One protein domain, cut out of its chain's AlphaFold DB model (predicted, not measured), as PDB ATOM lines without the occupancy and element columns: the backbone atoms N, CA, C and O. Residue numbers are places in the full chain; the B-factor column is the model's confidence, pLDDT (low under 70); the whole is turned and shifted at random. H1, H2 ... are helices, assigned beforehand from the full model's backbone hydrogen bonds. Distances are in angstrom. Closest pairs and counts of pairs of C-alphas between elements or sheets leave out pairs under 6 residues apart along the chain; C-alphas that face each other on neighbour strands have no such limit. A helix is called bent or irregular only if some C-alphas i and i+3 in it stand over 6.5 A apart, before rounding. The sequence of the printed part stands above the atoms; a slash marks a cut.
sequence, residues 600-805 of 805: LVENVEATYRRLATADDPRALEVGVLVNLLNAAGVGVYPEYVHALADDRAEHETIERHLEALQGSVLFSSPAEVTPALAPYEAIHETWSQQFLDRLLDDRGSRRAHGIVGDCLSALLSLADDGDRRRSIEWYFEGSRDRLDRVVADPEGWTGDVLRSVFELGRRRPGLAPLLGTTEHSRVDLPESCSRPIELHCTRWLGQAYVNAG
ATOM      1  N   LEU A 600     126.996 148.209 174.467       77.00
ATOM      2  CA  LEU A 600     127.172 147.090 173.540       77.00
ATOM      3  C   LEU A 600     128.004 145.963 174.175       77.00
ATOM      4  O   LEU A 600     127.592 144.808 174.155       77.00
ATOM      5  N   VAL A 601     129.164 146.306 174.737       72.94
ATOM      6  CA  VAL A 601     130.103 145.366 175.369       72.94
ATOM      7  C   VAL A 601     129.505 144.773 176.646       72.94
ATOM      8  O   VAL A 601     129.607 143.569 176.847       72.94
ATOM      9  N   GLU A 602     128.812 145.561 177.467       72.50
ATOM     10  CA  GLU A 602     128.095 145.054 178.646       72.50
ATOM     11  C   GLU A 602     127.010 144.043 178.266       72.50
ATOM     12  O   GLU A 602     126.872 142.994 178.897       72.50
ATOM     13  N   ASN A 603     126.254 144.328 177.204       75.25
ATOM     14  CA  ASN A 603     125.225 143.423 176.711       75.25
ATOM     15  C   ASN A 603     125.817 142.110 176.166       75.25
ATOM     16  O   ASN A 603     125.267 141.030 176.423       75.25
ATOM     17  N   VAL A 604     126.949 142.191 175.459       82.19
ATOM     18  CA  VAL A 604     127.736 141.023 175.038       82.19
ATOM     19  C   VAL A 604     128.194 140.226 176.256       82.19
ATOM     20  O   VAL A 604     127.963 139.020 176.309       82.19
ATOM     21  N   GLU A 605     128.778 140.889 177.255       79.12
ATOM     22  CA  GLU A 605     129.306 140.262 178.467       79.12
ATOM     23  C   GLU A 605     128.217 139.530 179.253       79.12
ATOM     24  O   GLU A 605     128.392 138.373 179.639       79.12
ATOM     25  N   ALA A 606     127.070 140.177 179.466       74.12
ATOM     26  CA  ALA A 606     125.939 139.583 180.170       74.12
ATOM     27  C   ALA A 606     125.420 138.334 179.445       74.12
ATOM     28  O   ALA A 606     125.165 137.301 180.073       74.12
ATOM     29  N   THR A 607     125.310 138.401 178.114       83.31
ATOM     30  CA  THR A 607     124.855 137.271 177.298       83.31
ATOM     31  C   THR A 607     125.879 136.140 177.294       83.31
ATOM     32  O   THR A 607     125.509 134.988 177.517       83.31
ATOM     33  N   TYR A 608     127.162 136.456 177.102       87.88
ATOM     34  CA  TYR A 608     128.250 135.485 177.140       87.88
ATOM     35  C   TYR A 608     128.302 134.768 178.485       87.88
ATOM     36  O   TYR A 608     128.285 133.540 178.524       87.88
ATOM     37  N   ARG A 609     128.290 135.521 179.591       83.00
ATOM     38  CA  ARG A 609     128.338 134.968 180.946       83.00
ATOM     39  C   ARG A 609     127.180 134.011 181.192       83.00
ATOM     40  O   ARG A 609     127.425 132.898 181.637       83.00
ATOM     41  N   ARG A 610     125.952 134.397 180.826       84.81
ATOM     42  CA  ARG A 610     124.760 133.542 180.951       84.81
ATOM     43  C   ARG A 610     124.927 132.195 180.241       84.81
ATOM     44  O   ARG A 610     124.546 131.174 180.800       84.81
ATOM     45  N   LEU A 611     125.486 132.190 179.031       89.06
ATOM     46  CA  LEU A 611     125.713 130.959 178.262       89.06
ATOM     47  C   LEU A 611     126.900 130.155 178.805       89.06
ATOM     48  O   LEU A 611     126.842 128.933 178.877       89.06
ATOM     49  N   ALA A 612     127.974 130.832 179.211       85.50
ATOM     50  CA  ALA A 612     129.200 130.217 179.705       85.50
ATOM     51  C   ALA A 612     129.052 129.580 181.097       85.50
ATOM     52  O   ALA A 612     129.825 128.676 181.421       85.50
ATOM     53  N   THR A 613     128.100 130.053 181.908       85.94
ATOM     54  CA  THR A 613     127.783 129.513 183.241       85.94
ATOM     55  C   THR A 613     126.536 128.629 183.258       85.94
ATOM     56  O   THR A 613     126.085 128.260 184.338       85.94
ATOM     57  N   ALA A 614     125.941 128.328 182.101       87.88
ATOM     58  CA  ALA A 614     124.819 127.402 182.028       87.88
ATOM     59  C   ALA A 614     125.267 125.979 182.410       87.88
ATOM     60  O   ALA A 614     126.380 125.566 182.087       87.88
ATOM     61  N   ASP A 615     124.383 125.217 183.063       86.12
ATOM     62  CA  ASP A 615     124.668 123.831 183.473       86.12
ATOM     63  C   ASP A 615     124.903 122.891 182.276       86.12
ATOM     64  O   ASP A 615     125.555 121.854 182.403       86.12
ATOM     65  N   ASP A 616     124.361 123.251 181.112       88.88
ATOM     66  CA  ASP A 616     124.458 122.488 179.875       88.88
ATOM     67  C   ASP A 616     125.513 123.097 178.930       88.88
ATOM     68  O   ASP A 616     125.335 124.235 178.478       88.88
ATOM     69  N   PRO A 617     126.583 122.359 178.573       84.94
ATOM     70  CA  PRO A 617     127.626 122.856 177.674       84.94
ATOM     71  C   PRO A 617     127.105 123.222 176.276       84.94
ATOM     72  O   PRO A 617     127.683 124.106 175.634       84.94
ATOM     73  N   ARG A 618     125.989 122.626 175.821       91.12
ATOM     74  CA  ARG A 618     125.376 122.952 174.522       91.12
ATOM     75  C   ARG A 618     124.908 124.407 174.446       91.12
ATOM     76  O   ARG A 618     124.841 124.953 173.349       91.12
ATOM     77  N   ALA A 619     124.650 125.066 175.579       92.56
ATOM     78  CA  ALA A 619     124.264 126.476 175.608       92.56
ATOM     79  C   ALA A 619     125.337 127.378 174.977       92.56
ATOM     80  O   ALA A 619     125.036 128.234 174.140       92.56
ATOM     81  N   LEU A 620     126.602 127.169 175.359       94.38
ATOM     82  CA  LEU A 620     127.716 127.953 174.836       94.38
ATOM     83  C   LEU A 620     127.986 127.611 173.369       94.38
ATOM     84  O   LEU A 620     128.182 128.525 172.579       94.38
ATOM     85  N   GLU A 621     127.946 126.331 172.991       95.81
ATOM     86  CA  GLU A 621     128.152 125.879 171.604       95.81
ATOM     87  C   GLU A 621     127.100 126.446 170.642       95.81
ATOM     88  O   GLU A 621     127.453 126.973 169.585       95.81
ATOM     89  N   VAL A 622     125.819 126.424 171.028       95.81
ATOM     90  CA  VAL A 622     124.733 127.059 170.264       95.81
ATOM     91  C   VAL A 622     124.998 128.557 170.115       95.81
ATOM     92  O   VAL A 622     124.937 129.085 169.005       95.81
ATOM     93  N   GLY A 623     125.366 129.240 171.204       94.50
ATOM     94  CA  GLY A 623     125.737 130.655 171.169       94.50
ATOM     95  C   GLY A 623     126.926 130.951 170.253       94.50
ATOM     96  O   GLY A 623     126.890 131.920 169.494       94.50
ATOM     97  N   VAL A 624     127.964 130.115 170.286       96.88
ATOM     98  CA  VAL A 624     129.157 130.244 169.438       96.88
ATOM     99  C   VAL A 624     128.792 130.061 167.970       96.88
ATOM    100  O   VAL A 624     129.143 130.917 167.160       96.88
ATOM    101  N   LEU A 625     128.066 128.997 167.619       96.25
ATOM    102  CA  LEU A 625     127.708 128.708 166.230       96.25
ATOM    103  C   LEU A 625     126.792 129.791 165.647       96.25
ATOM    104  O   LEU A 625     127.036 130.262 164.539       96.25
ATOM    105  N   VAL A 626     125.791 130.245 166.407       93.81
ATOM    106  CA  VAL A 626     124.908 131.354 166.012       93.81
ATOM    107  C   VAL A 626     125.710 132.622 165.715       93.81
ATOM    108  O   VAL A 626     125.556 133.219 164.648       93.81
ATOM    109  N   ASN A 627     126.592 133.027 166.634       93.56
ATOM    110  CA  ASN A 627     127.382 134.245 166.462       93.56
ATOM    111  C   ASN A 627     128.442 134.106 165.368       93.56
ATOM    112  O   ASN A 627     128.707 135.079 164.669       93.56
ATOM    113  N   LEU A 628     129.006 132.915 165.164       94.50
ATOM    114  CA  LEU A 628     129.926 132.640 164.064       94.50
ATOM    115  C   LEU A 628     129.229 132.755 162.709       94.50
ATOM    116  O   LEU A 628     129.726 133.456 161.831       94.50
ATOM    117  N   LEU A 629     128.072 132.107 162.545       89.44
ATOM    118  CA  LEU A 629     127.284 132.155 161.310       89.44
ATOM    119  C   LEU A 629     126.851 133.580 160.972       89.44
ATOM    120  O   LEU A 629     126.914 133.980 159.808       89.44
ATOM    121  N   ASN A 630     126.439 134.340 161.987       86.31
ATOM    122  CA  ASN A 630     126.057 135.731 161.817       86.31
ATOM    123  C   ASN A 630     127.260 136.622 161.478       86.31
ATOM    124  O   ASN A 630     127.246 137.292 160.456       86.31
ATOM    125  N   ALA A 631     128.336 136.574 162.271       85.94
ATOM    126  CA  ALA A 631     129.537 137.381 162.038       85.94
ATOM    127  C   ALA A 631     130.219 137.072 160.696       85.94
ATOM    128  O   ALA A 631     130.839 137.950 160.104       85.94
ATOM    129  N   ALA A 632     130.133 135.825 160.226       83.88
ATOM    130  CA  ALA A 632     130.658 135.412 158.929       83.88
ATOM    131  C   ALA A 632     129.721 135.751 157.762       83.88
ATOM    132  O   ALA A 632     130.135 135.637 156.611       83.88
ATOM    133  N   GLY A 633     128.468 136.126 158.030       75.88
ATOM    134  CA  GLY A 633     127.487 136.389 156.986       75.88
ATOM    135  C   GLY A 633     126.978 135.130 156.269       75.88
ATOM    136  O   GLY A 633     126.544 135.171 155.122       75.88
ATOM    137  N   VAL A 634     127.039 133.964 156.913       82.62
ATOM    138  CA  VAL A 634     126.480 132.719 156.351       82.62
ATOM    139  C   VAL A 634     124.948 132.700 156.479       82.62
ATOM    140  O   VAL A 634     124.256 132.044 155.698       82.62
ATOM    141  N   GLY A 635     124.416 133.460 157.440       77.12
ATOM    142  CA  GLY A 635     123.013 133.441 157.840       77.12
ATOM    143  C   GLY A 635     122.749 132.353 158.881       77.12
ATOM    144  O   GLY A 635     123.276 131.241 158.797       77.12
ATOM    145  N   VAL A 636     121.938 132.676 159.889       83.25
ATOM    146  CA  VAL A 636     121.622 131.739 160.972       83.25
ATOM    147  C   VAL A 636     120.372 130.951 160.608       83.25
ATOM    148  O   VAL A 636     119.271 131.489 160.618       83.25
ATOM    149  N   TYR A 637     120.526 129.668 160.299       84.12
ATOM    150  CA  TYR A 637     119.409 128.772 160.001       84.12
ATOM    151  C   TYR A 637     119.229 127.761 161.142       84.12
ATOM    152  O   TYR A 637     120.237 127.200 161.584       84.12
ATOM    153  N   PRO A 638     117.993 127.491 161.607       84.69
ATOM    154  CA  PRO A 638     117.753 126.467 162.624       84.69
ATOM    155  C   PRO A 638     118.377 125.121 162.233       84.69
ATOM    156  O   PRO A 638     119.072 124.504 163.035       84.69
ATOM    157  N   GLU A 639     118.239 124.704 160.973       87.25
ATOM    158  CA  GLU A 639     118.773 123.433 160.473       87.25
ATOM    159  C   GLU A 639     120.305 123.357 160.567       87.25
ATOM    160  O   GLU A 639     120.855 122.278 160.776       87.25
ATOM    161  N   TYR A 640     121.000 124.493 160.445       91.81
ATOM    162  CA  TYR A 640     122.457 124.565 160.590       91.81
ATOM    163  C   TYR A 640     122.883 124.454 162.050       91.81
ATOM    164  O   TYR A 640     123.868 123.787 162.348       91.81
ATOM    165  N   VAL A 641     122.133 125.058 162.974       92.75
ATOM    166  CA  VAL A 641     122.444 124.976 164.408       92.75
ATOM    167  C   VAL A 641     122.118 123.589 164.970       92.75
ATOM    168  O   VAL A 641     122.885 123.050 165.766       92.75
ATOM    169  N   HIS A 642     121.045 122.952 164.488       92.75
ATOM    170  CA  HIS A 642     120.693 121.570 164.838       92.75
ATOM    171  C   HIS A 642     121.724 120.534 164.365       92.75
ATOM    172  O   HIS A 642     121.644 119.378 164.782       92.75
ATOM    173  N   ALA A 643     122.723 120.929 163.567       94.31
ATOM    174  CA  ALA A 643     123.870 120.085 163.261       94.31
ATOM    175  C   ALA A 643     124.690 119.715 164.508       94.31
ATOM    176  O   ALA A 643     125.376 118.701 164.480       94.31
ATOM    177  N   LEU A 644     124.587 120.472 165.610       94.75
ATOM    178  CA  LEU A 644     125.252 120.150 166.878       94.75
ATOM    179  C   LEU A 644     124.655 118.929 167.601       94.75
ATOM    180  O   LEU A 644     125.302 118.405 168.500       94.75
ATOM    181  N   ALA A 645     123.448 118.480 167.236       93.56
ATOM    182  CA  ALA A 645     122.776 117.374 167.914       93.56
ATOM    183  C   ALA A 645     123.137 116.022 167.301       93.56
ATOM    184  O   ALA A 645     123.062 115.827 166.087       93.56
ATOM    185  N   ASP A 646     123.454 115.071 168.170       87.38
ATOM    186  CA  ASP A 646     123.752 113.684 167.834       87.38
ATOM    187  C   ASP A 646     122.520 112.774 167.963       87.38
ATOM    188  O   ASP A 646     122.460 111.708 167.343       87.38
ATOM    189  N   ASP A 647     121.514 113.190 168.740       86.12
ATOM    190  CA  ASP A 647     120.262 112.458 168.909       86.12
ATOM    191  C   ASP A 647     119.028 113.362 169.098       86.12
ATOM    192  O   ASP A 647     119.085 114.594 169.099       86.12
ATOM    193  N   ARG A 648     117.860 112.724 169.247       81.56
ATOM    194  CA  ARG A 648     116.575 113.414 169.399       81.56
ATOM    195  C   ARG A 648     116.488 114.273 170.667       81.56
ATOM    196  O   ARG A 648     115.890 115.343 170.609       81.56
ATOM    197  N   ALA A 649     117.024 113.808 171.794       84.44
ATOM    198  CA  ALA A 649     116.971 114.559 173.048       84.44
ATOM    199  C   ALA A 649     117.888 115.791 172.990       84.44
ATOM    200  O   ALA A 649     117.583 116.834 173.577       84.44
ATOM    201  N   GLU A 650     118.986 115.697 172.237       90.19
ATOM    202  CA  GLU A 650     119.838 116.847 171.955       90.19
ATOM    203  C   GLU A 650     119.167 117.871 171.032       90.19
ATOM    204  O   GLU A 650     119.317 119.064 171.277       90.19
ATOM    205  N   HIS A 651     118.360 117.463 170.043       88.12
ATOM    206  CA  HIS A 651     117.599 118.427 169.231       88.12
ATOM    207  C   HIS A 651     116.635 119.279 170.078       88.12
ATOM    208  O   HIS A 651     116.638 120.500 169.941       88.12
ATOM    209  N   GLU A 652     115.891 118.664 171.006       84.56
ATOM    210  CA  GLU A 652     115.012 119.384 171.952       84.56
ATOM    211  C   GLU A 652     115.809 120.319 172.882       84.56
ATOM    212  O   GLU A 652     115.306 121.319 173.394       84.56
ATOM    213  N   THR A 653     117.075 119.989 173.131       89.12
ATOM    214  CA  THR A 653     117.979 120.800 173.946       89.12
ATOM    215  C   THR A 653     118.532 121.994 173.177       89.12
ATOM    216  O   THR A 653     118.548 123.099 173.714       89.12
ATOM    217  N   ILE A 654     118.915 121.804 171.914       89.31
ATOM    218  CA  ILE A 654     119.328 122.891 171.019       89.31
ATOM    219  C   ILE A 654     118.185 123.878 170.807       89.31
ATOM    220  O   ILE A 654     118.421 125.081 170.900       89.31
ATOM    221  N   GLU A 655     116.963 123.394 170.574       83.25
ATOM    222  CA  GLU A 655     115.795 124.260 170.382       83.25
ATOM    223  C   GLU A 655     115.570 125.160 171.602       83.25
ATOM    224  O   GLU A 655     115.478 126.375 171.460       83.25
ATOM    225  N   ARG A 656     115.638 124.602 172.815       81.50
ATOM    226  CA  ARG A 656     115.532 125.377 174.061       81.50
ATOM    227  C   ARG A 656     116.605 126.464 174.184       81.50
ATOM    228  O   ARG A 656     116.330 127.557 174.676       81.50
ATOM    229  N   HIS A 657     117.840 126.184 173.758       87.06
ATOM    230  CA  HIS A 657     118.921 127.180 173.774       87.06
ATOM    231  C   HIS A 657     118.747 128.239 172.683       87.06
ATOM    232  O   HIS A 657     119.025 129.411 172.933       87.06
ATOM    233  N   LEU A 658     118.242 127.867 171.503       81.19
ATOM    234  CA  LEU A 658     117.858 128.810 170.448       81.19
ATOM    235  C   LEU A 658     116.725 129.734 170.911       81.19
ATOM    236  O   LEU A 658     116.822 130.948 170.735       81.19
ATOM    237  N   GLU A 659     115.696 129.190 171.562       71.88
ATOM    238  CA  GLU A 659     114.620 129.953 172.205       71.88
ATOM    239  C   GLU A 659     115.174 130.904 173.272       71.88
ATOM    240  O   GLU A 659     114.804 132.073 173.317       71.88
ATOM    241  N   ALA A 660     116.144 130.462 174.077       71.56
ATOM    242  CA  ALA A 660     116.798 131.305 175.077       71.56
ATOM    243  C   ALA A 660     117.673 132.428 174.478       71.56
ATOM    244  O   ALA A 660     118.108 133.324 175.214       71.56
ATOM    245  N   LEU A 661     117.976 132.382 173.177       73.88
ATOM    246  CA  LEU A 661     118.630 133.458 172.428       73.88
ATOM    247  C   LEU A 661     117.624 134.381 171.722       73.88
ATOM    248  O   LEU A 661     118.013 135.487 171.327       73.88
ATOM    249  N   GLN A 662     116.351 133.985 171.606       68.88
ATOM    250  CA  GLN A 662     115.309 134.816 171.004       68.88
ATOM    251  C   GLN A 662     115.138 136.134 171.765       68.88
ATOM    252  O   GLN A 662     115.249 136.218 172.990       68.88
ATOM    253  N   GLY A 663     114.944 137.205 171.004       53.28
ATOM    254  CA  GLY A 663     114.845 138.570 171.494       53.28
ATOM    255  C   GLY A 663     116.172 139.185 171.961       53.28
ATOM    256  O   GLY A 663     116.237 140.400 172.133       53.28
ATOM    257  N   SER A 664     117.247 138.416 172.145       63.38
ATOM    258  CA  SER A 664     118.558 138.955 172.550       63.38
ATOM    259  C   SER A 664     119.566 138.944 171.406       63.38
ATOM    260  O   SER A 664     120.053 140.000 171.012       63.38
ATOM    261  N   VAL A 665     119.835 137.760 170.856       67.50
ATOM    262  CA  VAL A 665     120.797 137.535 169.767       67.50
ATOM    263  C   VAL A 665     120.078 137.130 168.484       67.50
ATOM    264  O   VAL A 665     120.516 137.505 167.401       67.50
ATOM    265  N   LEU A 666     118.974 136.389 168.610       68.25
ATOM    266  CA  LEU A 666     118.134 135.927 167.507       68.25
ATOM    267  C   LEU A 666     116.758 136.571 167.563       68.25
ATOM    268  O   LEU A 666     116.260 136.917 168.631       68.25
ATOM    269  N   PHE A 667     116.136 136.713 166.406       62.66
ATOM    270  CA  PHE A 667     114.845 137.344 166.227       62.66
ATOM    271  C   PHE A 667     114.073 136.605 165.135       62.66
ATOM    272  O   PHE A 667     114.625 136.218 164.101       62.66
ATOM    273  N   SER A 668     112.781 136.398 165.369       55.12
ATOM    274  CA  SER A 668     111.886 135.793 164.386       55.12
ATOM    275  C   SER A 668     111.731 136.692 163.158       55.12
ATOM    276  O   SER A 668     111.453 137.882 163.296       55.12
ATOM    277  N   SER A 669     111.855 136.097 161.967       44.91
ATOM    278  CA  SER A 669     111.575 136.758 160.688       44.91
ATOM    279  C   SER A 669     110.122 137.262 160.647       44.91
ATOM    280  O   SER A 669     109.225 136.536 161.091       44.91
ATOM    281  N   PRO A 670     109.843 138.458 160.088       36.53
ATOM    282  CA  PRO A 670     108.482 138.955 159.930       36.53
ATOM    283  C   PRO A 670     107.627 137.965 159.130       36.53
ATOM    284  O   PRO A 670     108.061 137.406 158.120       36.53
ATOM    285  N   ALA A 671     106.390 137.768 159.591       35.09
ATOM    286  CA  ALA A 671     105.429 136.770 159.109       35.09
ATOM    287  C   ALA A 671     104.968 136.947 157.640       35.09
ATOM    288  O   ALA A 671     104.108 136.201 157.171       35.09
ATOM    289  N   GLU A 672     105.509 137.930 156.915       37.03
ATOM    290  CA  GLU A 672     105.107 138.291 155.550       37.03
ATOM    291  C   GLU A 672     105.896 137.556 154.452       37.03
ATOM    292  O   GLU A 672     105.455 137.509 153.302       37.03
ATOM    293  N   VAL A 673     107.014 136.906 154.792       39.47
ATOM    294  CA  VAL A 673     107.760 136.028 153.877       39.47
ATOM    295  C   VAL A 673     107.392 134.584 154.197       39.47
ATOM    296  O   VAL A 673     107.311 134.221 155.365       39.47
ATOM    297  N   THR A 674     107.158 133.746 153.181       38.47
ATOM    298  CA  THR A 674     106.875 132.306 153.345       38.47
ATOM    299  C   THR A 674     107.771 131.693 154.440       38.47
ATOM    300  O   THR A 674     108.979 131.568 154.215       38.47
ATOM    301  N   PRO A 675     107.212 131.328 155.613       42.59
ATOM    302  CA  PRO A 675     107.957 131.230 156.877       42.59
ATOM    303  C   PRO A 675     108.960 130.072 156.960       42.59
ATOM    304  O   PRO A 675     109.738 130.004 157.902       42.59
ATOM    305  N   ALA A 676     108.986 129.173 155.978       45.53
ATOM    306  CA  ALA A 676     109.840 127.986 155.991       45.53
ATOM    307  C   ALA A 676     111.266 128.221 155.449       45.53
ATOM    308  O   ALA A 676     112.062 127.289 155.420       45.53
ATOM    309  N   LEU A 677     111.588 129.425 154.952       49.94
ATOM    310  CA  LEU A 677     112.796 129.631 154.141       49.94
ATOM    311  C   LEU A 677     113.737 130.742 154.613       49.94
ATOM    312  O   LEU A 677     114.872 130.754 154.143       49.94
ATOM    313  N   ALA A 678     113.335 131.682 155.465       55.41
ATOM    314  CA  ALA A 678     114.215 132.785 155.867       55.41
ATOM    315  C   ALA A 678     115.149 132.363 157.021       55.41
ATOM    316  O   ALA A 678     114.711 131.611 157.891       55.41
ATOM    317  N   PRO A 679     116.428 132.797 157.042       64.56
ATOM    318  CA  PRO A 679     117.255 132.638 158.238       64.56
ATOM    319  C   PRO A 679     116.596 133.357 159.420       64.56
ATOM    320  O   PRO A 679     115.837 134.309 159.221       64.56
ATOM    321  N   TYR A 680     116.928 132.947 160.645       65.56
ATOM    322  CA  TYR A 680     116.718 133.818 161.792       65.56
ATOM    323  C   TYR A 680     117.378 135.160 161.508       65.56
ATOM    324  O   TYR A 680     118.519 135.233 161.042       65.56
ATOM    325  N   GLU A 681     116.662 136.223 161.828       64.25
ATOM    326  CA  GLU A 681     117.275 137.532 161.884       64.25
ATOM    327  C   GLU A 681     118.133 137.558 163.145       64.25
ATOM    328  O   GLU A 681     117.659 137.239 164.231       64.25
ATOM    329  N   ALA A 682     119.408 137.896 163.021       67.81
ATOM    330  CA  ALA A 682     120.314 137.971 164.156       67.81
ATOM    331  C   ALA A 682     120.639 139.430 164.491       67.81
ATOM    332  O   ALA A 682     120.365 140.353 163.721       67.81
ATOM    333  N   ILE A 683     121.199 139.648 165.679       69.94
ATOM    334  CA  ILE A 683     121.791 140.931 166.064       69.94
ATOM    335  C   ILE A 683     122.919 141.304 165.090       69.94
ATOM    336  O   ILE A 683     123.423 140.466 164.356       69.94
ATOM    337  N   HIS A 684     123.331 142.564 165.050       72.25
ATOM    338  CA  HIS A 684     124.338 143.019 164.095       72.25
ATOM    339  C   HIS A 684     125.687 142.273 164.202       72.25
ATOM    340  O   HIS A 684     126.129 141.952 165.310       72.25
ATOM    341  N   GLU A 685     126.393 142.075 163.078       76.81
ATOM    342  CA  GLU A 685     127.644 141.296 163.009       76.81
ATOM    343  C   GLU A 685     128.704 141.790 164.003       76.81
ATOM    344  O   GLU A 685     129.399 140.985 164.613       76.81
ATOM    345  N   THR A 686     128.807 143.108 164.231       75.62
ATOM    346  CA  THR A 686     129.731 143.679 165.232       75.62
ATOM    347  C   THR A 686     129.476 143.150 166.643       75.62
ATOM    348  O   THR A 686     130.434 142.927 167.376       75.62
ATOM    349  N   TRP A 687     128.218 142.937 167.039       85.25
ATOM    350  CA  TRP A 687     127.898 142.354 168.346       85.25
ATOM    351  C   TRP A 687     128.392 140.909 168.409       85.25
ATOM    352  O   TRP A 687     129.060 140.520 169.362       85.25
ATOM    353  N   SER A 688     128.142 140.132 167.353       86.88
ATOM    354  CA  SER A 688     128.599 138.744 167.260       86.88
ATOM    355  C   SER A 688     130.125 138.631 167.207       86.88
ATOM    356  O   SER A 688     130.692 137.741 167.831       86.88
ATOM    357  N   GLN A 689     130.809 139.567 166.548       86.19
ATOM    358  CA  GLN A 689     132.268 139.690 166.578       86.19
ATOM    359  C   GLN A 689     132.765 139.959 168.000       86.19
ATOM    360  O   GLN A 689     133.654 139.255 168.454       86.19
ATOM    361  N   GLN A 690     132.144 140.893 168.729       84.19
ATOM    362  CA  GLN A 690     132.483 141.165 170.132       84.19
ATOM    363  C   GLN A 690     132.202 139.962 171.044       84.19
ATOM    364  O   GLN A 690     132.947 139.715 171.984       84.19
ATOM    365  N   PHE A 691     131.160 139.173 170.768       90.75
ATOM    366  CA  PHE A 691     130.892 137.926 171.490       90.75
ATOM    367  C   PHE A 691     131.993 136.885 171.265       90.75
ATOM    368  O   PHE A 691     132.448 136.236 172.206       90.75
ATOM    369  N   LEU A 692     132.438 136.729 170.018       91.06
ATOM    370  CA  LEU A 692     133.541 135.844 169.649       91.06
ATOM    371  C   LEU A 692     134.888 136.355 170.191       91.06
ATOM    372  O   LEU A 692     135.726 135.554 170.619       91.06
ATOM    373  N   ASP A 693     135.066 137.676 170.255       85.38
ATOM    374  CA  ASP A 693     136.169 138.302 170.970       85.38
ATOM    375  C   ASP A 693     136.059 137.944 172.460       85.38
ATOM    376  O   ASP A 693     136.974 137.341 173.003       85.38
ATOM    377  N   ARG A 694     134.924 138.118 173.129       86.00
ATOM    378  CA  ARG A 694     134.804 137.718 174.538       86.00
ATOM    379  C   ARG A 694     135.054 136.220 174.774       86.00
ATOM    380  O   ARG A 694     135.652 135.846 175.785       86.00
ATOM    381  N   LEU A 695     134.660 135.359 173.831       85.44
ATOM    382  CA  LEU A 695     134.931 133.923 173.884       85.44
ATOM    383  C   LEU A 695     136.426 133.618 173.958       85.44
ATOM    384  O   LEU A 695     136.808 132.839 174.839       85.44
ATOM    385  N   LEU A 696     137.266 134.180 173.068       78.94
ATOM    386  CA  LEU A 696     138.696 133.911 173.231       78.94
ATOM    387  C   LEU A 696     139.308 134.606 174.464       78.94
ATOM    388  O   LEU A 696     140.288 134.077 174.978       78.94
ATOM    389  N   ASP A 697     138.708 135.671 175.017       73.00
ATOM    390  CA  ASP A 697     139.214 136.337 176.239       73.00
ATOM    391  C   ASP A 697     139.035 135.409 177.429       73.00
ATOM    392  O   ASP A 697     139.933 135.248 178.247       73.00
ATOM    393  N   ASP A 698     137.866 134.770 177.500       77.31
ATOM    394  CA  ASP A 698     137.523 133.874 178.598       77.31
ATOM    395  C   ASP A 698     138.298 132.561 178.553       77.31
ATOM    396  O   ASP A 698     138.773 132.047 179.566       77.31
ATOM    397  N   ARG A 699     138.344 131.949 177.365       77.31
ATOM    398  CA  ARG A 699     138.755 130.548 177.225       77.31
ATOM    399  C   ARG A 699     140.206 130.403 176.792       77.31
ATOM    400  O   ARG A 699     140.754 129.303 176.914       77.31
ATOM    401  N   GLY A 700     140.817 131.475 176.293       71.38
ATOM    402  CA  GLY A 700     142.076 131.420 175.574       71.38
ATOM    403  C   GLY A 700     141.917 130.732 174.219       71.38
ATOM    404  O   GLY A 700     140.983 129.965 173.953       71.38
ATOM    405  N   SER A 701     142.869 130.979 173.335       77.62
ATOM    406  CA  SER A 701     142.715 130.671 171.915       77.62
ATOM    407  C   SER A 701     142.613 129.184 171.609       77.62
ATOM    408  O   SER A 701     141.822 128.790 170.763       77.62
ATOM    409  N   ARG A 702     143.340 128.329 172.340       76.81
ATOM    410  CA  ARG A 702     143.289 126.873 172.134       76.81
ATOM    411  C   ARG A 702     141.903 126.292 172.424       76.81
ATOM    412  O   ARG A 702     141.431 125.444 171.673       76.81
ATOM    413  N   ARG A 703     141.267 126.705 173.526       79.19
ATOM    414  CA  ARG A 703     139.938 126.194 173.907       79.19
ATOM    415  C   ARG A 703     138.843 126.828 173.063       79.19
ATOM    416  O   ARG A 703     137.955 126.110 172.624       79.19
ATOM    417  N   ALA A 704     138.931 128.130 172.800       83.62
ATOM    418  CA  ALA A 704     137.993 128.822 171.924       83.62
ATOM    419  C   ALA A 704     138.037 128.271 170.486       83.62
ATOM    420  O   ALA A 704     136.985 127.996 169.918       83.62
ATOM    421  N   HIS A 705     139.231 127.996 169.945       87.31
ATOM    422  CA  HIS A 705     139.390 127.264 168.686       87.31
ATOM    423  C   HIS A 705     138.820 125.845 168.764       87.31
ATOM    424  O   HIS A 705     138.221 125.386 167.804       87.31
ATOM    425  N   GLY A 706     138.977 125.151 169.896       86.75
ATOM    426  CA  GLY A 706     138.336 123.854 170.110       86.75
ATOM    427  C   GLY A 706     136.822 123.922 169.936       86.75
ATOM    428  O   GLY A 706     136.289 123.203 169.108       86.75
ATOM    429  N   ILE A 707     136.166 124.848 170.637       91.81
ATOM    430  CA  ILE A 707     134.708 125.022 170.572       91.81
ATOM    431  C   ILE A 707     134.268 125.426 169.158       91.81
ATOM    432  O   ILE A 707     133.376 124.804 168.594       91.81
ATOM    433  N   VAL A 708     134.905 126.440 168.556       94.25
ATOM    434  CA  VAL A 708     134.564 126.874 167.188       94.25
ATOM    435  C   VAL A 708     134.834 125.777 166.165       94.25
ATOM    436  O   VAL A 708     134.025 125.591 165.259       94.25
ATOM    437  N   GLY A 709     135.938 125.049 166.312       91.31
ATOM    438  CA  GLY A 709     136.293 123.912 165.475       91.31
ATOM    439  C   GLY A 709     135.220 122.837 165.530       91.31
ATOM    440  O   GLY A 709     134.685 122.485 164.490       91.31
ATOM    441  N   ASP A 710     134.834 122.404 166.729       92.88
ATOM    442  CA  ASP A 710     133.812 121.375 166.927       92.88
ATOM    443  C   ASP A 710     132.447 121.827 166.357       92.88
ATOM    444  O   ASP A 710     131.796 121.073 165.628       92.88
ATOM    445  N   CYS A 711     132.045 123.085 166.585       95.69
ATOM    446  CA  CYS A 711     130.814 123.646 166.017       95.69
ATOM    447  C   CYS A 711     130.839 123.724 164.482       95.69
ATOM    448  O   CYS A 711     129.850 123.395 163.824       95.69
ATOM    449  N   LEU A 712     131.955 124.175 163.901       94.31
ATOM    450  CA  LEU A 712     132.104 124.293 162.453       94.31
ATOM    451  C   LEU A 712     132.186 122.910 161.795       94.31
ATOM    452  O   LEU A 712     131.557 122.706 160.763       94.31
ATOM    453  N   SER A 713     132.880 121.948 162.403       93.88
ATOM    454  CA  SER A 713     132.931 120.552 161.954       93.88
ATOM    455  C   SER A 713     131.542 119.916 161.942       93.88
ATOM    456  O   SER A 713     131.161 119.300 160.949       93.88
ATOM    457  N   ALA A 714     130.752 120.118 163.003       94.62
ATOM    458  CA  ALA A 714     129.374 119.635 163.071       94.62
ATOM    459  C   ALA A 714     128.501 120.233 161.956       94.62
ATOM    460  O   ALA A 714     127.750 119.512 161.303       94.62
ATOM    461  N   LEU A 715     128.637 121.535 161.682       95.12
ATOM    462  CA  LEU A 715     127.960 122.180 160.558       95.12
ATOM    463  C   LEU A 715     128.393 121.573 159.218       95.12
ATOM    464  O   LEU A 715     127.550 121.175 158.418       95.12
ATOM    465  N   LEU A 716     129.698 121.506 158.956       93.62
ATOM    466  CA  LEU A 716     130.235 121.041 157.677       93.62
ATOM    467  C   LEU A 716     129.956 119.557 157.425       93.62
ATOM    468  O   LEU A 716     129.824 119.153 156.268       93.62
ATOM    469  N   SER A 717     129.784 118.751 158.478       93.94
ATOM    470  CA  SER A 717     129.409 117.344 158.336       93.94
ATOM    471  C   SER A 717     128.057 117.172 157.636       93.94
ATOM    472  O   SER A 717     127.831 116.129 157.022       93.94
ATOM    473  N   LEU A 718     127.196 118.201 157.613       92.50
ATOM    474  CA  LEU A 718     125.966 118.199 156.820       92.50
ATOM    475  C   LEU A 718     126.210 117.990 155.323       92.50
ATOM    476  O   LEU A 718     125.261 117.615 154.641       92.50
ATOM    477  N   ALA A 719     127.421 118.186 154.796       91.00
ATOM    478  CA  ALA A 719     127.743 117.879 153.404       91.00
ATOM    479  C   ALA A 719     127.714 116.360 153.128       91.00
ATOM    480  O   ALA A 719     127.110 115.907 152.152       91.00
ATOM    481  N   ASP A 720     128.215 115.543 154.059       89.56
ATOM    482  CA  ASP A 720     128.494 114.120 153.799       89.56
ATOM    483  C   ASP A 720     127.731 113.158 154.716       89.56
ATOM    484  O   ASP A 720     127.396 112.042 154.308       89.56
ATOM    485  N   ASP A 721     127.362 113.597 155.918       90.19
ATOM    486  CA  ASP A 721     126.637 112.802 156.903       90.19
ATOM    487  C   ASP A 721     125.129 112.780 156.603       90.19
ATOM    488  O   ASP A 721     124.327 113.613 157.041       90.19
ATOM    489  N   GLY A 722     124.729 111.779 155.819       87.19
ATOM    490  CA  GLY A 722     123.329 111.553 155.487       87.19
ATOM    491  C   GLY A 722     122.461 111.117 156.671       87.19
ATOM    492  O   GLY A 722     121.244 111.276 156.583       87.19
ATOM    493  N   ASP A 723     123.033 110.556 157.741       88.94
ATOM    494  CA  ASP A 723     122.280 110.184 158.944       88.94
ATOM    495  C   ASP A 723     121.945 111.425 159.774       88.94
ATOM    496  O   ASP A 723     120.780 111.605 160.138       88.94
ATOM    497  N   ARG A 724     122.908 112.335 159.962       90.19
ATOM    498  CA  ARG A 724     122.680 113.627 160.626       90.19
ATOM    499  C   ARG A 724     121.640 114.469 159.892       90.19
ATOM    500  O   ARG A 724     120.690 114.936 160.518       90.19
ATOM    501  N   ARG A 725     121.728 114.571 158.556       90.44
ATOM    502  CA  ARG A 725     120.686 115.240 157.749       90.44
ATOM    503  C   ARG A 725     119.308 114.615 157.966       90.44
ATOM    504  O   ARG A 725     118.352 115.338 158.215       90.44
ATOM    505  N   ARG A 726     119.196 113.281 157.930       87.25
ATOM    506  CA  ARG A 726     117.921 112.582 158.181       87.25
ATOM    507  C   ARG A 726     117.376 112.827 159.589       87.25
ATOM    508  O   ARG A 726     116.160 112.913 159.733       87.25
ATOM    509  N   SER A 727     118.239 112.913 160.602       88.88
ATOM    510  CA  SER A 727     117.833 113.228 161.978       88.88
ATOM    511  C   SER A 727     117.195 114.616 162.057       88.88
ATOM    512  O   SER A 727     116.081 114.753 162.561       88.88
ATOM    513  N   ILE A 728     117.849 115.614 161.456       88.12
ATOM    514  CA  ILE A 728     117.349 116.992 161.377       88.12
ATOM    515  C   ILE A 728     116.031 117.038 160.592       88.12
ATOM    516  O   ILE A 728     115.045 117.576 161.082       88.12
ATOM    517  N   GLU A 729     115.966 116.408 159.416       84.88
ATOM    518  CA  GLU A 729     114.729 116.326 158.626       84.88
ATOM    519  C   GLU A 729     113.572 115.711 159.420       84.88
ATOM    520  O   GLU A 729     112.433 116.156 159.303       84.88
ATOM    521  N   TRP A 730     113.845 114.668 160.208       84.56
ATOM    522  CA  TRP A 730     112.827 114.012 161.022       84.56
ATOM    523  C   TRP A 730     112.337 114.914 162.158       84.56
ATOM    524  O   TRP A 730     111.147 114.892 162.467       84.56
ATOM    525  N   TYR A 731     113.233 115.718 162.741       83.62
ATOM    526  CA  TYR A 731     112.894 116.715 163.754       83.62
ATOM    527  C   TYR A 731     111.971 117.805 163.199       83.62
ATOM    528  O   TYR A 731     110.926 118.078 163.779       83.62
ATOM    529  N   PHE A 732     112.296 118.355 162.026       79.94
ATOM    530  CA  PHE A 732     111.510 119.397 161.352       79.94
ATOM    531  C   PHE A 732     110.323 118.847 160.534       79.94
ATOM    532  O   PHE A 732     109.922 119.437 159.531       79.94
ATOM    533  N   GLU A 733     109.783 117.688 160.925       78.00
ATOM    534  CA  GLU A 733     108.619 117.029 160.310       78.00
ATOM    535  C   GLU A 733     108.695 116.861 158.774       78.00
ATOM    536  O   GLU A 733     107.681 116.782 158.078       78.00
ATOM    537  N   GLY A 734     109.907 116.752 158.224       59.88
ATOM    538  CA  GLY A 734     110.156 116.562 156.796       59.88
ATOM    539  C   GLY A 734     110.376 117.841 155.983       59.88
ATOM    540  O   GLY A 734     110.418 117.745 154.755       59.88
ATOM    541  N   SER A 735     110.545 119.009 156.615       62.88
ATOM    542  CA  SER A 735     111.058 120.205 155.929       62.88
ATOM    543  C   SER A 735     112.497 119.960 155.448       62.88
ATOM    544  O   SER A 735     113.364 119.593 156.242       62.88
ATOM    545  N   ARG A 736     112.749 120.107 154.138       55.38
ATOM    546  CA  ARG A 736     114.045 119.796 153.501       55.38
ATOM    547  C   ARG A 736     114.691 120.961 152.774       55.38
ATOM    548  O   ARG A 736     115.867 120.870 152.448       55.38
ATOM    549  N   ASP A 737     113.980 122.058 152.551       64.81
ATOM    550  CA  ASP A 737     114.341 123.034 151.517       64.81
ATOM    551  C   ASP A 737     115.747 123.654 151.688       64.81
ATOM    552  O   ASP A 737     116.393 124.038 150.706       64.81
ATOM    553  N   ARG A 738     116.263 123.733 152.925       71.50
ATOM    554  CA  ARG A 738     117.629 124.201 153.221       71.50
ATOM    555  C   ARG A 738     118.684 123.103 153.123       71.50
ATOM    556  O   ARG A 738     119.743 123.342 152.539       71.50
ATOM    557  N   LEU A 739     118.388 121.906 153.622       80.81
ATOM    558  CA  LEU A 739     119.258 120.736 153.470       80.81
ATOM    559  C   LEU A 739     119.336 120.278 152.006       80.81
ATOM    560  O   LEU A 739     120.380 119.798 151.575       80.81
ATOM    561  N   ASP A 740     118.296 120.522 151.207       79.62
ATOM    562  CA  ASP A 740     118.264 120.255 149.770       79.62
ATOM    563  C   ASP A 740     119.319 121.070 149.014       79.62
ATOM    564  O   ASP A 740     119.896 120.568 148.051       79.62
ATOM    565  N   ARG A 741     119.646 122.293 149.467       77.75
ATOM    566  CA  ARG A 741     120.771 123.065 148.903       77.75
ATOM    567  C   ARG A 741     122.112 122.401 149.189       77.75
ATOM    568  O   ARG A 741     122.945 122.330 148.292       77.75
ATOM    569  N   VAL A 742     122.290 121.895 150.411       84.44
ATOM    570  CA  VAL A 742     123.499 121.161 150.808       84.44
ATOM    571  C   VAL A 742     123.625 119.881 149.982       84.44
ATOM    572  O   VAL A 742     124.693 119.584 149.472       84.44
ATOM    573  N   VAL A 743     122.524 119.153 149.779       85.50
ATOM    574  CA  VAL A 743     122.496 117.923 148.971       85.50
ATOM    575  C   VAL A 743     122.708 118.200 147.477       85.50
ATOM    576  O   VAL A 743     123.297 117.369 146.786       85.50
ATOM    577  N   ALA A 744     122.228 119.335 146.963       86.12
ATOM    578  CA  ALA A 744     122.342 119.691 145.550       86.12
ATOM    579  C   ALA A 744     123.784 120.008 145.125       86.12
ATOM    580  O   ALA A 744     124.174 119.639 144.016       86.12
ATOM    581  N   ASP A 745     124.557 120.674 145.988       85.62
ATOM    582  CA  ASP A 745     125.966 121.003 145.750       85.62
ATOM    583  C   ASP A 745     126.769 121.028 147.071       85.62
ATOM    584  O   ASP A 745     127.046 122.105 147.609       85.62
ATOM    585  N   PRO A 746     127.140 119.850 147.620       87.38
ATOM    586  CA  PRO A 746     127.846 119.767 148.902       87.38
ATOM    587  C   PRO A 746     129.211 120.466 148.881       87.38
ATOM    588  O   PRO A 746     129.592 121.119 149.855       87.38
ATOM    589  N   GLU A 747     129.933 120.363 147.760       85.31
ATOM    590  CA  GLU A 747     131.251 120.979 147.577       85.31
ATOM    591  C   GLU A 747     131.137 122.508 147.504       85.31
ATOM    592  O   GLU A 747     131.860 123.215 148.213       85.31
ATOM    593  N   GLY A 748     130.215 123.030 146.685       83.19
ATOM    594  CA  GLY A 748     129.986 124.469 146.553       83.19
ATOM    595  C   GLY A 748     129.505 125.103 147.856       83.19
ATOM    596  O   GLY A 748     130.066 126.111 148.289       83.19
ATOM    597  N   TRP A 749     128.546 124.467 148.536       89.06
ATOM    598  CA  TRP A 749     128.052 124.924 149.837       89.06
ATOM    599  C   TRP A 749     129.165 124.965 150.893       89.06
ATOM    600  O   TRP A 749     129.360 125.995 151.542       89.06
ATOM    601  N   THR A 750     129.953 123.890 151.011       89.12
ATOM    602  CA  THR A 750     131.114 123.827 151.917       89.12
ATOM    603  C   THR A 750     132.106 124.949 151.612       89.12
ATOM    604  O   THR A 750     132.573 125.649 152.514       89.12
ATOM    605  N   GLY A 751     132.407 125.159 150.328       83.88
ATOM    606  CA  GLY A 751     133.313 126.206 149.873       83.88
ATOM    607  C   GLY A 751     132.822 127.621 150.184       83.88
ATOM    608  O   GLY A 751     133.646 128.492 150.460       83.88
ATOM    609  N   ASP A 752     131.513 127.864 150.152       83.12
ATOM    610  CA  ASP A 752     130.915 129.165 150.463       83.12
ATOM    611  C   ASP A 752     130.891 129.445 151.971       83.12
ATOM    612  O   ASP A 752     131.254 130.549 152.388       83.12
ATOM    613  N   VAL A 753     130.561 128.444 152.798       87.94
ATOM    614  CA  VAL A 753     130.620 128.552 154.268       87.94
ATOM    615  C   VAL A 753     132.053 128.828 154.723       87.94
ATOM    616  O   VAL A 753     132.301 129.814 155.417       87.94
ATOM    617  N   LEU A 754     133.016 128.014 154.280       88.00
ATOM    618  CA  LEU A 754     134.426 128.185 154.640       88.00
ATOM    619  C   LEU A 754     134.975 129.528 154.159       88.00
ATOM    620  O   LEU A 754     135.663 130.211 154.910       88.00
ATOM    621  N   ARG A 755     134.646 129.956 152.936       83.62
ATOM    622  CA  ARG A 755     135.076 131.270 152.440       83.62
ATOM    623  C   ARG A 755     134.574 132.395 153.335       83.62
ATOM    624  O   ARG A 755     135.361 133.265 153.686       83.62
ATOM    625  N   SER A 756     133.304 132.348 153.719       84.50
ATOM    626  CA  SER A 756     132.670 133.374 154.552       84.50
ATOM    627  C   SER A 756     133.290 133.420 155.955       84.50
ATOM    628  O   SER A 756     133.697 134.480 156.429       84.50
ATOM    629  N   VAL A 757     133.478 132.255 156.585       87.00
ATOM    630  CA  VAL A 757     134.081 132.132 157.924       87.00
ATOM    631  C   VAL A 757     135.558 132.544 157.939       87.00
ATOM    632  O   VAL A 757     136.002 133.240 158.848       87.00
ATOM    633  N   PHE A 758     136.342 132.175 156.927       83.12
ATOM    634  CA  PHE A 758     137.748 132.585 156.861       83.12
ATOM    635  C   PHE A 758     137.906 134.053 156.442       83.12
ATOM    636  O   PHE A 758     138.847 134.727 156.867       83.12
ATOM    637  N   GLU A 759     136.974 134.586 155.652       78.56
ATOM    638  CA  GLU A 759     136.939 136.011 155.343       78.56
ATOM    639  C   GLU A 759     136.636 136.863 156.584       78.56
ATOM    640  O   GLU A 759     137.205 137.951 156.700       78.56
ATOM    641  N   LEU A 760     135.846 136.359 157.542       79.62
ATOM    642  CA  LEU A 760     135.683 136.994 158.854       79.62
ATOM    643  C   LEU A 760     137.037 137.177 159.552       79.62
ATOM    644  O   LEU A 760     137.358 138.299 159.931       79.62
ATOM    645  N   GLY A 761     137.865 136.130 159.637       72.31
ATOM    646  CA  GLY A 761     139.215 136.236 160.204       72.31
ATOM    647  C   GLY A 761     140.095 137.250 159.462       72.31
ATOM    648  O   GLY A 761     140.885 137.956 160.071       72.31
ATOM    649  N   ARG A 762     139.920 137.411 158.146       71.62
ATOM    650  CA  ARG A 762     140.650 138.422 157.362       71.62
ATOM    651  C   ARG A 762     140.169 139.855 157.624       71.62
ATOM    652  O   ARG A 762     140.982 140.777 157.583       71.62
ATOM    653  N   ARG A 763     138.858 140.054 157.808       68.62
ATOM    654  CA  ARG A 763     138.233 141.365 158.086       68.62
ATOM    655  C   ARG A 763     138.415 141.788 159.546       68.62
ATOM    656  O   ARG A 763     138.534 142.979 159.819       68.62
ATOM    657  N   ARG A 764     138.446 140.817 160.461       71.56
ATOM    658  CA  ARG A 764     138.664 140.961 161.905       71.56
ATOM    659  C   ARG A 764     139.825 140.064 162.332       71.56
ATOM    660  O   ARG A 764     139.598 138.965 162.837       71.56
ATOM    661  N   PRO A 765     141.064 140.537 162.153       69.88
ATOM    662  CA  PRO A 765     142.238 139.711 162.399       69.88
ATOM    663  C   PRO A 765     142.373 139.175 163.834       69.88
ATOM    664  O   PRO A 765     142.812 138.045 164.014       69.88
ATOM    665  N   GLY A 766     141.864 139.896 164.843       70.94
ATOM    666  CA  GLY A 766     141.793 139.408 166.233       70.94
ATOM    667  C   GLY A 766     140.957 138.131 166.436       70.94
ATOM    668  O   GLY A 766     141.152 137.415 167.417       70.94
ATOM    669  N   LEU A 767     140.078 137.790 165.482       81.50
ATOM    670  CA  LEU A 767     139.286 136.555 165.483       81.50
ATOM    671  C   LEU A 767     139.951 135.403 164.720       81.50
ATOM    672  O   LEU A 767     139.479 134.268 164.821       81.50
ATOM    673  N   ALA A 768     141.044 135.646 163.986       79.50
ATOM    674  CA  ALA A 768     141.773 134.606 163.255       79.50
ATOM    675  C   ALA A 768     142.124 133.375 164.118       79.50
ATOM    676  O   ALA A 768     141.986 132.256 163.613       79.50
ATOM    677  N   PRO A 769     142.460 133.509 165.420       81.56
ATOM    678  CA  PRO A 769     142.745 132.347 166.250       81.56
ATOM    679  C   PRO A 769     141.589 131.369 166.458       81.56
ATOM    680  O   PRO A 769     141.845 130.211 166.779       81.56
ATOM    681  N   LEU A 770     140.331 131.777 166.249       84.56
ATOM    682  CA  LEU A 770     139.189 130.852 166.293       84.56
ATOM    683  C   LEU A 770     139.263 129.789 165.200       84.56
ATOM    684  O   LEU A 770     138.725 128.696 165.364       84.56
ATOM    685  N   LEU A 771     139.948 130.098 164.100       83.50
ATOM    686  CA  LEU A 771     140.077 129.233 162.932       83.50
ATOM    687  C   LEU A 771     141.278 128.279 163.032       83.50
ATOM    688  O   LEU A 771     141.460 127.433 162.158       83.50
ATOM    689  N   GLY A 772     142.070 128.378 164.106       77.62
ATOM    690  CA  GLY A 772     143.257 127.553 164.330       77.62
ATOM    691  C   GLY A 772     144.487 128.121 163.637       77.62
ATOM    692  O   GLY A 772     144.522 129.296 163.295       77.62
ATOM    693  N   THR A 773     145.514 127.301 163.435       74.19
ATOM    694  CA  THR A 773     146.742 127.656 162.696       74.19
ATOM    695  C   THR A 773     146.874 126.788 161.448       74.19
ATOM    696  O   THR A 773     146.157 125.800 161.292       74.19
ATOM    697  N   THR A 774     147.811 127.115 160.554       67.31
ATOM    698  CA  THR A 774     148.073 126.298 159.355       67.31
ATOM    699  C   THR A 774     148.519 124.872 159.684       67.31
ATOM    700  O   THR A 774     148.317 123.977 158.872       67.31
ATOM    701  N   GLU A 775     149.120 124.659 160.857       60.34
ATOM    702  CA  GLU A 775     149.597 123.344 161.307       60.34
ATOM    703  C   GLU A 775     148.602 122.629 162.231       60.34
ATOM    704  O   GLU A 775     148.599 121.402 162.308       60.34
ATOM    705  N   HIS A 776     147.749 123.385 162.925       64.44
ATOM    706  CA  HIS A 776     146.834 122.867 163.935       64.44
ATOM    707  C   HIS A 776     145.451 123.499 163.763       64.44
ATOM    708  O   HIS A 776     145.193 124.582 164.292       64.44
ATOM    709  N   SER A 777     144.570 122.797 163.047       74.94
ATOM    710  CA  SER A 777     143.145 123.113 162.948       74.94
ATOM    711  C   SER A 777     142.309 121.916 163.397       74.94
ATOM    712  O   SER A 777     142.579 120.784 163.001       74.94
ATOM    713  N   ARG A 778     141.310 122.170 164.245       75.50
ATOM    714  CA  ARG A 778     140.270 121.214 164.665       75.50
ATOM    715  C   ARG A 778     139.038 121.211 163.757       75.50
ATOM    716  O   ARG A 778     138.051 120.564 164.078       75.50
ATOM    717  N   VAL A 779     139.077 121.961 162.656       83.88
ATOM    718  CA  VAL A 779     137.993 121.964 161.675       83.88
ATOM    719  C   VAL A 779     138.145 120.736 160.780       83.88
ATOM    720  O   VAL A 779     139.059 120.673 159.956       83.88
ATOM    721  N   ASP A 780     137.240 119.777 160.937       85.00
ATOM    722  CA  ASP A 780     137.156 118.578 160.115       85.00
ATOM    723  C   ASP A 780     136.472 118.934 158.792       85.00
ATOM    724  O   ASP A 780     135.283 119.257 158.734       85.00
ATOM    725  N   LEU A 781     137.250 118.906 157.707       85.56
ATOM    726  CA  LEU A 781     136.726 119.148 156.368       85.56
ATOM    727  C   LEU A 781     136.006 117.891 155.845       85.56
ATOM    728  O   LEU A 781     136.559 116.794 155.955       85.56
ATOM    729  N   PRO A 782     134.813 118.034 155.240       86.12
ATOM    730  CA  PRO A 782     134.077 116.907 154.672       86.12
ATOM    731  C   PRO A 782     134.846 116.265 153.500       86.12
ATOM    732  O   PRO A 782     135.608 116.936 152.802       86.12
ATOM    733  N   GLU A 783     134.633 114.971 153.247       82.69
ATOM    734  CA  GLU A 783     135.156 114.231 152.087       82.69
ATOM    735  C   GLU A 783     134.738 114.852 150.744       82.69
ATOM    736  O   GLU A 783     135.459 114.721 149.751       82.69
ATOM    737  N   SER A 784     133.595 115.545 150.693       76.25
ATOM    738  CA  SER A 784     133.165 116.319 149.520       76.25
ATOM    739  C   SER A 784     133.995 117.580 149.261       76.25
ATOM    740  O   SER A 784     133.878 118.176 148.189       76.25
ATOM    741  N   CYS A 785     134.858 117.992 150.193       80.31
ATOM    742  CA  CYS A 785     135.703 119.169 150.044       80.31
ATOM    743  C   CYS A 785     136.847 118.904 149.054       80.31
ATOM    744  O   CYS A 785     137.677 118.009 149.234       80.31
ATOM    745  N   SER A 786     136.933 119.705 147.991       80.06
ATOM    746  CA  SER A 786     138.005 119.552 147.013       80.06
ATOM    747  C   SER A 786     139.326 120.160 147.485       80.06
ATOM    748  O   SER A 786     139.386 121.159 148.204       80.06
ATOM    749  N   ARG A 787     140.434 119.598 146.989       78.50
ATOM    750  CA  ARG A 787     141.799 120.070 147.282       78.50
ATOM    751  C   ARG A 787     142.020 121.583 147.059       78.50
ATOM    752  O   ARG A 787     142.792 122.179 147.808       78.50
ATOM    753  N   PRO A 788     141.402 122.249 146.060       77.44
ATOM    754  CA  PRO A 788     141.449 123.707 145.949       77.44
ATOM    755  C   PRO A 788     140.858 124.457 147.150       77.44
ATOM    756  O   PRO A 788     141.422 125.477 147.538       77.44
ATOM    757  N   ILE A 789     139.761 123.978 147.744       76.06
ATOM    758  CA  ILE A 789     139.134 124.605 148.918       76.06
ATOM    759  C   ILE A 789     140.044 124.453 150.141       76.06
ATOM    760  O   ILE A 789     140.287 125.433 150.840       76.06
ATOM    761  N   GLU A 790     140.639 123.278 150.341       76.94
ATOM    762  CA  GLU A 790     141.625 123.021 151.402       76.94
ATOM    763  C   GLU A 790     142.848 123.962 151.297       76.94
ATOM    764  O   GLU A 790     143.259 124.612 152.266       76.94
ATOM    765  N   LEU A 791     143.392 124.117 150.081       77.25
ATOM    766  CA  LEU A 791     144.486 125.055 149.802       77.25
ATOM    767  C   LEU A 791     144.066 126.514 150.024       77.25
ATOM    768  O   LEU A 791     144.867 127.320 150.506       77.25
ATOM    769  N   HIS A 792     142.826 126.871 149.683       77.25
ATOM    770  CA  HIS A 792     142.288 128.199 149.952       77.25
ATOM    771  C   HIS A 792     142.118 128.461 151.445       77.25
ATOM    772  O   HIS A 792     142.501 129.540 151.872       77.25
ATOM    773  N   CYS A 793     141.653 127.495 152.240       75.19
ATOM    774  CA  CYS A 793     141.548 127.644 153.694       75.19
ATOM    775  C   CYS A 793     142.922 127.917 154.311       75.19
ATOM    776  O   CYS A 793     143.082 128.888 155.044       75.19
ATOM    777  N   THR A 794     143.946 127.151 153.918       76.69
ATOM    778  CA  THR A 794     145.334 127.376 154.365       76.69
ATOM    779  C   THR A 794     145.829 128.772 153.977       76.69
ATOM    780  O   THR A 794     146.429 129.485 154.781       76.69
ATOM    781  N   ARG A 795     145.551 129.199 152.738       76.19
ATOM    782  CA  ARG A 795     145.938 130.522 152.237       76.19
ATOM    783  C   ARG A 795     145.195 131.654 152.945       76.19
ATOM    784  O   ARG A 795     145.819 132.662 153.262       76.19
ATOM    785  N   TRP A 796     143.886 131.529 153.143       74.88
ATOM    786  CA  TRP A 796     143.068 132.531 153.817       74.88
ATOM    787  C   TRP A 796     143.447 132.642 155.285       74.88
ATOM    788  O   TRP A 796     143.538 133.758 155.778       74.88
ATOM    789  N   LEU A 797     143.764 131.523 155.941       71.44
ATOM    790  CA  LEU A 797     144.281 131.517 157.303       71.44
ATOM    791  C   LEU A 797     145.626 132.237 157.381       71.44
ATOM    792  O   LEU A 797     145.771 133.162 158.167       71.44
ATOM    793  N   GLY A 798     146.573 131.896 156.502       67.38
ATOM    794  CA  GLY A 798     147.857 132.596 156.429       67.38
ATOM    795  C   GLY A 798     147.693 134.099 156.183       67.38
ATOM    796  O   GLY A 798     148.371 134.900 156.809       67.38
ATOM    797  N   GLN A 799     146.752 134.506 155.325       67.88
ATOM    798  CA  GLN A 799     146.430 135.921 155.109       67.88
ATOM    799  C   GLN A 799     145.761 136.581 156.318       67.88
ATOM    800  O   GLN A 799     146.029 137.747 156.580       67.88
ATOM    801  N   ALA A 800     144.885 135.869 157.030       62.19
ATOM    802  CA  ALA A 800     144.234 136.371 158.234       62.19
ATOM    803  C   ALA A 800     145.259 136.620 159.347       62.19
ATOM    804  O   ALA A 800     145.217 137.687 159.943       62.19
ATOM    805  N   TYR A 801     146.216 135.705 159.544       64.50
ATOM    806  CA  TYR A 801     147.332 135.904 160.473       64.50
ATOM    807  C   TYR A 801     148.265 137.024 160.023       64.50
ATOM    808  O   TYR A 801     148.530 137.908 160.812       64.50
ATOM    809  N   VAL A 802     148.667 137.091 158.749       63.72
ATOM    810  CA  VAL A 802     149.480 138.222 158.246       63.72
ATOM    811  C   VAL A 802     148.785 139.575 158.451       63.72
ATOM    812  O   VAL A 802     149.443 140.582 158.686       63.72
ATOM    813  N   ASN A 803     147.456 139.619 158.347       48.69
ATOM    814  CA  ASN A 803     146.683 140.826 158.625       48.69
ATOM    815  C   ASN A 803     146.484 141.083 160.128       48.69
ATOM    816  O   ASN A 803     146.079 142.190 160.482       48.69
ATOM    817  N   ALA A 804     146.689 140.077 160.983       45.81
ATOM    818  CA  ALA A 804     146.512 140.170 162.432       45.81
ATOM    819  C   ALA A 804     147.680 140.804 163.158       45.81
ATOM    820  O   ALA A 804     147.514 141.142 164.328       45.81
ATOM    821  N   GLY A 805     148.787 141.020 162.451       42.69
ATOM    822  CA  GLY A 805     150.066 141.118 163.123       42.69
ATOM    823  C   GLY A 805     150.423 139.722 163.570       42.69
ATOM    824  O   GLY A 805     150.486 139.465 164.796       42.69
TER     825      GLY A 805
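What this domain is: This is residues 600 to 805 of the 805 residues of an uncharacterized protein of Halobacteriales archaeon SW_7_71_33 (UniProt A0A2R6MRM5). A compact body of mostly crossed helices has H2 and H6 crossing in its middle, H1 and H5 packing on H2, and H9 and H11 side by side along one side. H3, H4 and H7 make a group at the end of the body away from H11, and the long links 660 to 684 and 772 to 786 run over its outside. The printed part has 206 residues with eleven named helices, H1 to H11 in chain order, and no named strand; the class is all helix. The radius of gyration of the C-alphas is 16.2 A, and the spans are 47 by 42 by 33 A, a rounded outline.

Where its parts are: H1 is residues 600 to 612, beginning at C-alpha 600 (127.172, 147.090, 173.540). H2 is 618 to 631, H3 638 to 644, H4 648 to 659 and H5 685 to 699, 21.0 A long. H6, residues 701 to 719, is 27.0 A long and begins at C-alpha 701 (142.715, 130.671, 171.915). H7 is 722 to 731, H8 739 to 744, H9 746 to 763, 25.7 A long, and H10 765 to 771. H10 is irregular: C-alphas 766 and 769 are 7.1 A apart. H11, residues 787 to 804, is 25.6 A long and ends at C-alpha 804 (146.512, 140.170, 162.432).

How they stand to each other: H2 and H6 are the hubs, touching six helices each. They stand about perpendicular at 78 degrees, H2 touching with residues 621 to 625 alone and H6 with 707 to 712 alone; the closest C-alphas, of Leu 625 and Cys 711, are 5.9 A apart. H1 touches H5, closest at the C-alphas of Val 604 and Phe 691, 5.7 A. H3 touches H7 at His 642 and Ile 728, closest C-alphas 6.6 A apart; H4 touches H7 with residues 648 to 651 alone, at His 651 and Tyr 731, closest C-alphas 7.4 A apart. H8 touches H6, whose residues 718 to 719 alone take part; the closest C-alphas, of Ala 719 and Val 742, are 6.0 A apart. H9 and H11 touch at a shallow tilt of 10 degrees, the same way, closest at the C-alphas of Arg 762 and Ala 800, 4.2 A. H10 and H11 form a hairpin, the C-alphas of Pro 765 and Ala 804 being closest at 4.3 A; H11 touches with residues 797 to 804 alone. H1 and H11 are apart. Every O i to N i+4 pair is within hydrogen-bond range in H1, H2, H4, H5, H7, H8 and H11, against 13 of 15 in H6, 13 of 14 in H9, 1 of 3 in H3 and 0 of 3 in H10; H3 and H10 each have 3 of 4 O i to N i+3 pairs within range.

The domain as a whole: The farthest C-alphas, of Glu 733 and Gly 805, the chain's last residue, are 48.0 A apart. The printed part has no cut. The links H4 to H5 and H10 to H11 are long. Mean pLDDT of the printed part is 79.1; residues under 70 include 662 to 683 and 798 to 805.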